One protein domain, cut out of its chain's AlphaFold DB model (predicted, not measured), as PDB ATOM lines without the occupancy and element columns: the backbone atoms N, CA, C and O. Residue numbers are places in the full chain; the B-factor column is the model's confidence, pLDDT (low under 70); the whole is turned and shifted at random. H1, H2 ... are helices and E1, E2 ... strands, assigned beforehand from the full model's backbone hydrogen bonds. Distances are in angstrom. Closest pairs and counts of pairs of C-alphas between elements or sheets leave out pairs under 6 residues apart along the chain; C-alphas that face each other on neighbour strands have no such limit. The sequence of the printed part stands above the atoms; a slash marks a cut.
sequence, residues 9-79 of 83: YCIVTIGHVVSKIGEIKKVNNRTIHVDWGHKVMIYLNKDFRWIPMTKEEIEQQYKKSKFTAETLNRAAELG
ATOM      1  N   TYR A   9      -2.467 -22.069 -19.176       89.81
ATOM      2  CA  TYR A   9      -3.650 -21.401 -18.675       89.81
ATOM      3  C   TYR A   9      -4.724 -21.318 -19.757       89.81
ATOM      4  O   TYR A   9      -4.445 -21.250 -20.951       89.81
ATOM      5  N   CYS A  10      -5.975 -21.339 -19.326       89.94
ATOM      6  CA  CYS A  10      -7.162 -21.205 -20.151       89.94
ATOM      7  C   CYS A  10      -7.908 -19.953 -19.719       89.94
ATOM      8  O   CYS A  10      -8.119 -19.735 -18.527       89.94
ATOM      9  N   ILE A  11      -8.350 -19.154 -20.682       87.50
ATOM     10  CA  ILE A  11      -9.093 -17.928 -20.409       87.50
ATOM     11  C   ILE A  11     -10.510 -18.050 -20.957       87.50
ATOM     12  O   ILE A  11     -10.721 -18.486 -22.087       87.50
ATOM     13  N   VAL A  12     -11.478 -17.634 -20.145       87.38
ATOM     14  CA  VAL A  12     -12.866 -17.427 -20.558       87.38
ATOM     15  C   VAL A  12     -13.082 -15.934 -20.691       87.38
ATOM     16  O   VAL A  12     -12.986 -15.198 -19.707       87.38
ATOM     17  N   THR A  13     -13.426 -15.494 -21.894       84.69
ATOM     18  CA  THR A  13     -13.848 -14.121 -22.159       84.69
ATOM     19  C   THR A  13     -15.361 -14.051 -22.308       84.69
ATOM     20  O   THR A  13     -15.956 -14.880 -22.996       84.69
ATOM     21  N   ILE A  14     -15.980 -13.043 -21.702       82.69
ATOM     22  CA  ILE A  14     -17.378 -12.679 -21.938       82.69
ATOM     23  C   ILE A  14     -17.357 -11.325 -22.648       82.69
ATOM     24  O   ILE A  14     -16.963 -10.308 -22.073       82.69
ATOM     25  N   GLY A  15     -17.710 -11.320 -23.934       82.06
ATOM     26  CA  GLY A  15     -17.515 -10.154 -24.796       82.06
ATOM     27  C   GLY A  15     -16.030  -9.796 -24.913       82.06
ATOM     28  O   GLY A  15     -15.225 -10.607 -25.358       82.06
ATOM     29  N   HIS A  16     -15.664  -8.581 -24.496       79.44
ATOM     30  CA  HIS A  16     -14.289  -8.066 -24.566       79.44
ATOM     31  C   HIS A  16     -13.515  -8.194 -23.242       79.44
ATOM     32  O   HIS A  16     -12.354  -7.777 -23.175       79.44
ATOM     33  N   VAL A  17     -14.147  -8.751 -22.205       83.81
ATOM     34  CA  VAL A  17     -13.629  -8.813 -20.833       83.81
ATOM     35  C   VAL A  17     -13.282 -10.258 -20.481       83.81
ATOM     36  O   VAL A  17     -14.029 -11.191 -20.778       83.81
ATOM     37  N   VAL A  18     -12.140 -10.446 -19.836       85.62
ATOM     38  CA  VAL A  18     -11.710 -11.707 -19.247       85.62
ATOM     39  C   VAL A  18     -12.510 -11.945 -17.971       85.62
ATOM     40  O   VAL A  18     -12.433 -11.177 -17.014       85.62
ATOM     41  N   SER A  19     -13.297 -13.017 -17.985       85.62
ATOM     42  CA  SER A  19     -14.190 -13.397 -16.895       85.62
ATOM     43  C   SER A  19     -13.556 -14.439 -15.979       85.62
ATOM     44  O   SER A  19     -13.643 -14.305 -14.761       85.62
ATOM     45  N   LYS A  20     -12.892 -15.464 -16.532       87.56
ATOM     46  CA  LYS A  20     -12.253 -16.521 -15.731       87.56
ATOM     47  C   LYS A  20     -10.889 -16.897 -16.287       87.56
ATOM     48  O   LYS A  20     -10.704 -16.921 -17.502       87.56
ATOM     49  N   ILE A  21      -9.977 -17.256 -15.390       89.31
ATOM     50  CA  ILE A  21      -8.682 -17.859 -15.716       89.31
ATOM     51  C   ILE A  21      -8.619 -19.217 -15.028       89.31
ATOM     52  O   ILE A  21      -8.902 -19.331 -13.833       89.31
ATOM     53  N   GLY A  22      -8.272 -20.240 -15.795       90.69
ATOM     54  CA  GLY A  22      -8.085 -21.600 -15.327       90.69
ATOM     55  C   GLY A  22      -6.670 -22.078 -15.603       90.69
ATOM     56  O   GLY A  22      -6.102 -21.749 -16.635       90.69
ATOM     57  N   GLU A  23      -6.096 -22.868 -14.709       92.12
ATOM     58  CA  GLU A  23      -4.781 -23.485 -14.892       92.12
ATOM     59  C   GLU A  23      -4.946 -24.972 -15.208       92.12
ATOM     60  O   GLU A  23      -5.691 -25.690 -14.536       92.12
ATOM     61  N   ILE A  24      -4.245 -25.472 -16.221       91.19
ATOM     62  CA  ILE A  24      -4.243 -26.894 -16.547       91.19
ATOM     63  C   ILE A  24      -3.314 -27.622 -15.570       91.19
ATOM     64  O   ILE A  24      -2.097 -27.683 -15.756       91.19
ATOM     65  N   LYS A  25      -3.913 -28.218 -14.537       89.88
ATOM     66  CA  LYS A  25      -3.195 -28.972 -13.495       89.88
ATOM     67  C   LYS A  25      -2.855 -30.397 -13.907       89.88
ATOM     68  O   LYS A  25      -1.883 -30.960 -13.415       89.88
ATOM     69  N   LYS A  26      -3.680 -31.024 -14.751       88.56
ATOM     70  CA  LYS A  26      -3.482 -32.423 -15.151       88.56
ATOM     71  C   LYS A  26      -4.022 -32.689 -16.543       88.56
ATOM     72  O   LYS A  26      -5.155 -32.332 -16.859       88.56
ATOM     73  N   VAL A  27      -3.232 -33.389 -17.347       87.69
ATOM     74  CA  VAL A  27      -3.615 -33.829 -18.689       87.69
ATOM     75  C   VAL A  27      -3.457 -35.335 -18.747       87.69
ATOM     76  O   VAL A  27      -2.363 -35.872 -18.615       87.69
ATOM     77  N   ASN A  28      -4.576 -36.020 -18.926       86.38
ATOM     78  CA  ASN A  28      -4.627 -37.450 -19.168       86.38
ATOM     79  C   ASN A  28      -4.891 -37.710 -20.654       86.38
ATOM     80  O   ASN A  28      -5.250 -36.826 -21.429       86.38
ATOM     81  N   ASN A  29      -4.792 -38.978 -21.055       83.94
ATOM     82  CA  ASN A  29      -5.003 -39.389 -22.440       83.94
ATOM     83  C   ASN A  29      -6.379 -38.951 -23.002       83.94
ATOM     84  O   ASN A  29      -6.480 -38.537 -24.156       83.94
ATOM     85  N   ARG A  30      -7.429 -39.014 -22.168       86.88
ATOM     86  CA  ARG A  30      -8.824 -38.714 -22.543       86.88
ATOM     87  C   ARG A  30      -9.404 -37.466 -21.881       86.88
ATOM     88  O   ARG A  30     -10.436 -36.994 -22.350       86.88
ATOM     89  N   THR A  31      -8.783 -36.942 -20.824       90.75
ATOM     90  CA  THR A  31      -9.334 -35.836 -20.028       90.75
ATOM     91  C   THR A  31      -8.300 -34.762 -19.722       90.75
ATOM     92  O   THR A  31      -7.117 -35.055 -19.578       90.75
ATOM     93  N   ILE A  32      -8.756 -33.523 -19.580       91.06
ATOM     94  CA  ILE A  32      -7.964 -32.356 -19.192       91.06
ATOM     95  C   ILE A  32      -8.623 -31.745 -17.960       91.06
ATOM     96  O   ILE A  32      -9.823 -31.473 -17.962       91.06
ATOM     97  N   HIS A  33      -7.851 -31.575 -16.894       91.75
ATOM     98  CA  HIS A  33      -8.312 -31.037 -15.624       91.75
ATOM     99  C   HIS A  33      -7.848 -29.587 -15.533       91.75
ATOM    100  O   HIS A  33      -6.643 -29.321 -15.493       91.75
ATOM    101  N   VAL A  34      -8.810 -28.672 -15.504       91.75
ATOM    102  CA  VAL A  34      -8.572 -27.231 -15.434       91.75
ATOM    103  C   VAL A  34      -9.066 -26.713 -14.095       91.75
ATOM    104  O   VAL A  34     -10.238 -26.872 -13.751       91.75
ATOM    105  N   ASP A  35      -8.169 -26.098 -13.345       91.69
ATOM    106  CA  ASP A  35      -8.433 -25.464 -12.065       91.69
ATOM    107  C   ASP A  35      -8.810 -23.994 -12.270       91.69
ATOM    108  O   ASP A  35      -7.958 -23.160 -12.570       91.69
ATOM    109  N   TRP A  36     -10.089 -23.670 -12.077       88.88
ATOM    110  CA  TRP A  36     -10.621 -22.309 -12.208       88.88
ATOM    111  C   TRP A  36     -10.590 -21.501 -10.896       88.88
ATOM    112  O   TRP A  36     -11.316 -20.515 -10.760       88.88
ATOM    113  N   GLY A  37      -9.828 -21.942  -9.894       84.31
ATOM    114  CA  GLY A  37      -9.689 -21.327  -8.567       84.31
ATOM    115  C   GLY A  37     -10.791 -21.687  -7.584       84.31
ATOM    116  O   GLY A  37     -10.515 -22.024  -6.442       84.31
ATOM    117  N   HIS A  38     -12.040 -21.693  -8.039       82.81
ATOM    118  CA  HIS A  38     -13.184 -22.107  -7.222       82.81
ATOM    119  C   HIS A  38     -13.486 -23.606  -7.346       82.81
ATOM    120  O   HIS A  38     -14.049 -24.212  -6.437       82.81
ATOM    121  N   LYS A  39     -13.161 -24.211  -8.498       88.00
ATOM    122  CA  LYS A  39     -13.423 -25.625  -8.781       88.00
ATOM    123  C   LYS A  39     -12.528 -26.143  -9.903       88.00
ATOM    124  O   LYS A  39     -12.300 -25.454 -10.898       88.00
ATOM    125  N   VAL A  40     -12.106 -27.401  -9.780       91.31
ATOM    126  CA  VAL A  40     -11.460 -28.140 -10.868       91.31
ATOM    127  C   VAL A  40     -12.532 -28.738 -11.778       91.31
ATOM    128  O   VAL A  40     -13.353 -29.547 -11.340       91.31
ATOM    129  N   MET A  41     -12.531 -28.340 -13.047       91.69
ATOM    130  CA  MET A  41     -13.394 -28.909 -14.081       91.69
ATOM    131  C   MET A  41     -12.624 -29.905 -14.943       91.69
ATOM    132  O   MET A  41     -11.464 -29.684 -15.292       91.69
ATOM    133  N   ILE A  42     -13.287 -31.006 -15.293       91.31
ATOM    134  CA  ILE A  42     -12.718 -32.073 -16.113       91.31
ATOM    135  C   ILE A  42     -13.381 -32.016 -17.483       91.31
ATOM    136  O   ILE A  42     -14.591 -32.196 -17.605       91.31
ATOM    137  N   TYR A  43     -12.576 -31.789 -18.508       90.75
ATOM    138  CA  TYR A  43     -13.003 -31.758 -19.899       90.75
ATOM    139  C   TYR A  43     -12.497 -32.996 -20.622       90.75
ATOM    140  O   TYR A  43     -11.435 -33.521 -20.296       90.75
ATOM    141  N   LEU A  44     -13.231 -33.461 -21.628       89.62
ATOM    142  CA  LEU A  44     -12.730 -34.490 -22.532       89.62
ATOM    143  C   LEU A  44     -11.765 -33.854 -23.530       89.62
ATOM    144  O   LEU A  44     -12.049 -32.789 -24.066       89.62
ATOM    145  N   ASN A  45     -10.654 -34.527 -23.817       86.38
ATOM    146  CA  ASN A  45      -9.620 -34.024 -24.727       86.38
ATOM    147  C   ASN A  45     -10.198 -33.686 -26.118       86.38
ATOM    148  O   ASN A  45      -9.925 -32.631 -26.674       86.38
ATOM    149  N   LYS A  46     -11.100 -34.536 -26.629       84.62
ATOM    150  CA  LYS A  46     -11.786 -34.331 -27.918       84.62
ATOM    151  C   LYS A  46     -12.731 -33.116 -27.949       84.62
ATOM    152  O   LYS A  46     -13.019 -32.607 -29.023       84.62
ATOM    153  N   ASP A  47     -13.217 -32.678 -26.788       84.44
ATOM    154  CA  ASP A  47     -14.174 -31.572 -26.630       84.44
ATOM    155  C   ASP A  47     -13.507 -30.327 -26.024       84.44
ATOM    156  O   ASP A  47     -14.178 -29.353 -25.671       84.44
ATOM    157  N   PHE A  48     -12.181 -30.347 -25.867       85.69
ATOM    158  CA  PHE A  48     -11.448 -29.254 -25.258       85.69
ATOM    159  C   PHE A  48     -11.294 -28.105 -26.252       85.69
ATOM    160  O   PHE A  48     -10.466 -28.145 -27.156       85.69
ATOM    161  N   ARG A  49     -12.129 -27.077 -26.086       83.06
ATOM    162  CA  ARG A  49     -12.177 -25.902 -26.973       83.06
ATOM    163  C   ARG A  49     -11.350 -24.718 -26.476       83.06
ATOM    164  O   ARG A  49     -11.302 -23.691 -27.144       83.06
ATOM    165  N   TRP A  50     -10.743 -24.832 -25.298       84.81
ATOM    166  CA  TRP A  50      -9.938 -23.756 -24.734       84.81
ATOM    167  C   TRP A  50      -8.570 -23.723 -25.394       84.81
ATOM    168  O   TRP A  50      -7.947 -24.766 -25.593       84.81
ATOM    169  N   ILE A  51      -8.103 -22.516 -25.702       83.19
ATOM    170  CA  ILE A  51      -6.759 -22.302 -26.222       83.19
ATOM    171  C   ILE A  51      -5.818 -22.207 -25.013       83.19
ATOM    172  O   ILE A  51      -5.964 -21.285 -24.208       83.19
ATOM    173  N   PRO A  52      -4.894 -23.162 -24.848       86.50
ATOM    174  CA  PRO A  52      -3.973 -23.205 -23.728       86.50
ATOM    175  C   PRO A  52      -2.815 -22.242 -24.003       86.50
ATOM    176  O   PRO A  52      -2.012 -22.471 -24.911       86.50
ATOM    177  N   MET A  53      -2.730 -21.187 -23.204       87.19
ATOM    178  CA  MET A  53      -1.755 -20.103 -23.340       87.19
ATOM    179  C   MET A  53      -0.735 -20.147 -22.206       87.19
ATOM    180  O   MET A  53      -1.033 -20.623 -21.106       87.19
ATOM    181  N   THR A  54       0.479 -19.666 -22.450       87.62
ATOM    182  CA  THR A  54       1.447 -19.433 -21.369       87.62
ATOM    183  C   THR A  54       1.140 -18.129 -20.630       87.62
ATOM    184  O   THR A  54       0.374 -17.294 -21.109       87.62
ATOM    185  N   LYS A  55       1.751 -17.938 -19.455       85.31
ATOM    186  CA  LYS A  55       1.668 -16.664 -18.720       85.31
ATOM    187  C   LYS A  55       2.068 -15.473 -19.604       85.31
ATOM    188  O   LYS A  55       1.324 -14.507 -19.693       85.31
ATOM    189  N   GLU A  56       3.150 -15.628 -20.369       83.94
ATOM    190  CA  GLU A  56       3.708 -14.584 -21.232       83.94
ATOM    191  C   GLU A  56       2.740 -14.216 -22.360       83.94
ATOM    192  O   GLU A  56       2.546 -13.040 -22.660       83.94
ATOM    193  N   GLU A  57       2.082 -15.214 -22.958       85.50
ATOM    194  CA  GLU A  57       1.057 -14.980 -23.977       85.50
ATOM    195  C   GLU A  57      -0.149 -14.237 -23.398       85.50
ATOM    196  O   GLU A  57      -0.700 -13.356 -24.054       85.50
ATOM    197  N   ILE A  58      -0.546 -14.549 -22.163       85.31
ATOM    198  CA  ILE A  58      -1.661 -13.875 -21.491       85.31
ATOM    199  C   ILE A  58      -1.318 -12.415 -21.204       85.31
ATOM    200  O   ILE A  58      -2.129 -11.536 -21.500       85.31
ATOM    201  N   GLU A  59      -0.123 -12.162 -20.671       83.62
ATOM    202  CA  GLU A  59       0.381 -10.817 -20.376       83.62
ATOM    203  C   GLU A  59       0.494  -9.958 -21.645       83.62
ATOM    204  O   GLU A  59       0.183  -8.767 -21.620       83.62
ATOM    205  N   GLN A  60       0.889 -10.554 -22.775       83.38
ATOM    206  CA  GLN A  60       0.975  -9.847 -24.056       83.38
ATOM    207  C   GLN A  60      -0.391  -9.640 -24.721       83.38
ATOM    208  O   GLN A  60      -0.655  -8.578 -25.292       83.38
ATOM    209  N   GLN A  61      -1.263 -10.648 -24.687       82.06
ATOM    210  CA  GLN A  61      -2.523 -10.639 -25.430       82.06
ATOM    211  C   GLN A  61      -3.625  -9.847 -24.714       82.06
ATOM    212  O   GLN A  61      -4.460  -9.204 -25.367       82.06
ATOM    213  N   TYR A  62      -3.645  -9.869 -23.381       81.81
ATOM    214  CA  TYR A  62      -4.693  -9.237 -22.589       81.81
ATOM    215  C   TYR A  62      -4.128  -8.121 -21.717       81.81
ATOM    216  O   TYR A  62      -3.353  -8.337 -20.795       81.81
ATOM    217  N   LYS A  63      -4.608  -6.901 -21.961       79.44
ATOM    218  CA  LYS A  63      -4.325  -5.757 -21.091       79.44
ATOM    219  C   LYS A  63      -5.060  -5.904 -19.762       79.44
ATOM    220  O   LYS A  63      -6.213  -6.341 -19.760       79.44
ATOM    221  N   LYS A  64      -4.469  -5.397 -18.676       77.31
ATOM    222  CA  LYS A  64      -5.078  -5.327 -17.333       77.31
ATOM    223  C   LYS A  64      -6.522  -4.808 -17.340       77.31
ATOM    224  O   LYS A  64      -7.373  -5.341 -16.638       77.31
ATOM    225  N   SER A  65      -6.832  -3.827 -18.192       77.56
ATOM    226  CA  SER A  65      -8.176  -3.241 -18.334       77.56
ATOM    227  C   SER A  65      -9.260  -4.229 -18.773       77.56
ATOM    228  O   SER A  65     -10.442  -3.938 -18.616       77.56
ATOM    229  N   LYS A  66      -8.885  -5.372 -19.356       81.50
ATOM    230  CA  LYS A  66      -9.832  -6.419 -19.747       81.50
ATOM    231  C   LYS A  66     -10.160  -7.373 -18.607       81.50
ATOM    232  O   LYS A  66     -11.055  -8.183 -18.787       81.50
ATOM    233  N   PHE A  67      -9.471  -7.321 -17.472       83.12
ATOM    234  CA  PHE A  67      -9.719  -8.231 -16.360       83.12
ATOM    235  C   PHE A  67     -10.614  -7.572 -15.321       83.12
ATOM    236  O   PHE A  67     -10.444  -6.401 -14.979       83.12
ATOM    237  N   THR A  68     -11.568  -8.337 -14.799       83.44
ATOM    238  CA  THR A  68     -12.325  -7.906 -13.620       83.44
ATOM    239  C   THR A  68     -11.456  -8.027 -12.366       83.44
ATOM    240  O   THR A  68     -10.455  -8.743 -12.370       83.44
ATOM    241  N   ALA A  69     -11.833  -7.353 -11.276       83.50
ATOM    242  CA  ALA A  69     -11.091  -7.420 -10.013       83.50
ATOM    243  C   ALA A  69     -10.918  -8.864  -9.503       83.50
ATOM    244  O   ALA A  69      -9.839  -9.238  -9.051       83.50
ATOM    245  N   GLU A  70     -11.952  -9.699  -9.648       84.31
ATOM    246  CA  GLU A  70     -11.895 -11.121  -9.293       84.31
ATOM    247  C   GLU A  70     -10.854 -11.862 -10.139       84.31
ATOM    248  O   GLU A  70     -10.014 -12.601  -9.624       84.31
ATOM    249  N   THR A  71     -10.862 -11.619 -11.448       84.12
ATOM    250  CA  THR A  71      -9.949 -12.294 -12.367       84.12
ATOM    251  C   THR A  71      -8.508 -11.796 -12.235       84.12
ATOM    252  O   THR A  71      -7.584 -12.579 -12.443       84.12
ATOM    253  N   LEU A  72      -8.300 -10.536 -11.837       85.44
ATOM    254  CA  LEU A  72      -6.985  -9.988 -11.486       85.44
ATOM    255  C   LEU A  72      -6.414 -10.636 -10.229       85.44
ATOM    256  O   LEU A  72      -5.244 -11.009 -10.225       85.44
ATOM    257  N   ASN A  73      -7.234 -10.812  -9.191       87.44
ATOM    258  CA  ASN A  73      -6.805 -11.518  -7.986       87.44
ATOM    259  C   ASN A  73      -6.382 -12.946  -8.331       87.44
ATOM    260  O   ASN A  73      -5.300 -13.375  -7.944       87.44
ATOM    261  N   ARG A  74      -7.173 -13.644  -9.156       85.88
ATOM    262  CA  ARG A  74      -6.817 -14.990  -9.615       85.88
ATOM    263  C   ARG A  74      -5.538 -15.008 -10.453       85.88
ATOM    264  O   ARG A  74      -4.718 -15.903 -10.289       85.88
ATOM    265  N   ALA A  75      -5.364 -14.047 -11.357       85.12
ATOM    266  CA  ALA A  75      -4.137 -13.913 -12.138       85.12
ATOM    267  C   ALA A  75      -2.915 -13.750 -11.221       85.12
ATOM    268  O   ALA A  75      -1.920 -14.448 -11.409       85.12
ATOM    269  N   ALA A  76      -3.026 -12.912 -10.186       85.44
ATOM    270  CA  ALA A  76      -1.972 -12.704  -9.201       85.44
ATOM    271  C   ALA A  76      -1.662 -13.976  -8.392       85.44
ATOM    272  O   ALA A  76      -0.493 -14.312  -8.226       85.44
ATOM    273  N   GLU A  77      -2.679 -14.732  -7.960       85.94
ATOM    274  CA  GLU A  77      -2.487 -16.038  -7.299       85.94
ATOM    275  C   GLU A  77      -1.741 -17.047  -8.184       85.94
ATOM    276  O   GLU A  77      -0.993 -17.890  -7.691       85.94
ATOM    277  N   LEU A  78      -1.951 -16.965  -9.498       83.81
ATOM    278  CA  LEU A  78      -1.309 -17.818 -10.496       83.81
ATOM    279  C   LEU A  78       0.068 -17.296 -10.945       83.81
ATOM    280  O   LEU A  78       0.704 -17.936 -11.784       83.81
ATOM    281  N   GLY A  79       0.525 -16.160 -10.404       82.06
ATOM    282  CA  GLY A  79       1.801 -15.530 -10.751       82.06
ATOM    283  C   GLY A  79       1.817 -14.846 -12.123       82.06
ATOM    284  O   GLY A  79       2.880 -14.730 -12.729       82.06
TER     285      GLY A  79
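AT A GLANCE: This is residues 9 to 79 of the 83 residues of an uncharacterized protein of Paenibacillus baekrokdamisoli (UniProt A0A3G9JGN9). A curled, strongly twisted sheet of four strands runs along the length of the domain, with the long strand E2 through its middle: E1 pairs with the first part of E2, and the hairpin of E3 and E4 continues the sheet beside its last part. Both helices sit toward the E1 end, where H2 packs along E2 and H1 only grazes the sheet, while E3 and E4 make the other end. The printed part has 71 residues, with four named strands followed by two named helices along the chain, E1 E2 E3 E4 H1 H2. The sheet's order is E1, E2, E3, E4, all antiparallel, and the class is mixed, helices and strands. The whole is compact, with a radius of gyration of the C-alphas of 12.1 A, and its outline is elongated, spanning 36 by 21 by 19 A.

IN THESE COORDINATES: E2, residues 17 to 27, is the longest strand at 27.0 A; its C-alpha 17 is at (-13.629, -8.813, -20.833). E1, residues 9 to 14, is 16.6 A long and begins with C-alpha 9 at (-3.650, -21.401, -18.675). E3, residues 31 to 35, measures 13.1 A, and E4, residues 40 to 44, 13.3 A. H2, residues 69 to 77, is 12.5 A long and ends with C-alpha 77 at (-2.487, -16.038, -7.299). H1, residues 55 to 61, measures 9.9 A.

HOW THE PARTS SIT: The sheet is a meander, each strand the antiparallel neighbour of the one before, with E1 and E4 as edge strands. Its pairing is staggered: E2 pairs with E1 over residues 17 to 23 and with E3 over residues 23 to 27. Within hydrogen-bond range are N 10 and O 22 at 2.7 A in the hairpin E1 and E2, N 35 and O 23 at 2.8 A in the hairpin E2 and E3, and N 34 and O 41 at 2.8 A in the hairpin E3 and E4. E1 and E4 are apart. H2 is on the sheet at a height of 8.5 A, over E2 and along the strands, at 16 degrees to E2 on the local plane. The closest C-alphas of E2 and H2 are those of Lys 20 and Thr 71, 5.9 A apart. H1 is on the sheet but only grazes it, with residues 55 to 58; the closest C-alphas of E1 and H1 are those of Tyr 9 and Lys 55, 7.1 A apart. H1 and H2 are apart. In H1 and H2 every O i to N i+4 pair is within hydrogen-bond range.

THE WHOLE: The two C-alphas farthest apart, those of Asn 29 and Ser 65, are 36.5 A from each other. The printed part has no cut. No link is long: the three between strands are tight, and E4 to H1 and H1 to H2 are short. The mean pLDDT of the printed part is 86.0, and no printed residue is under 70.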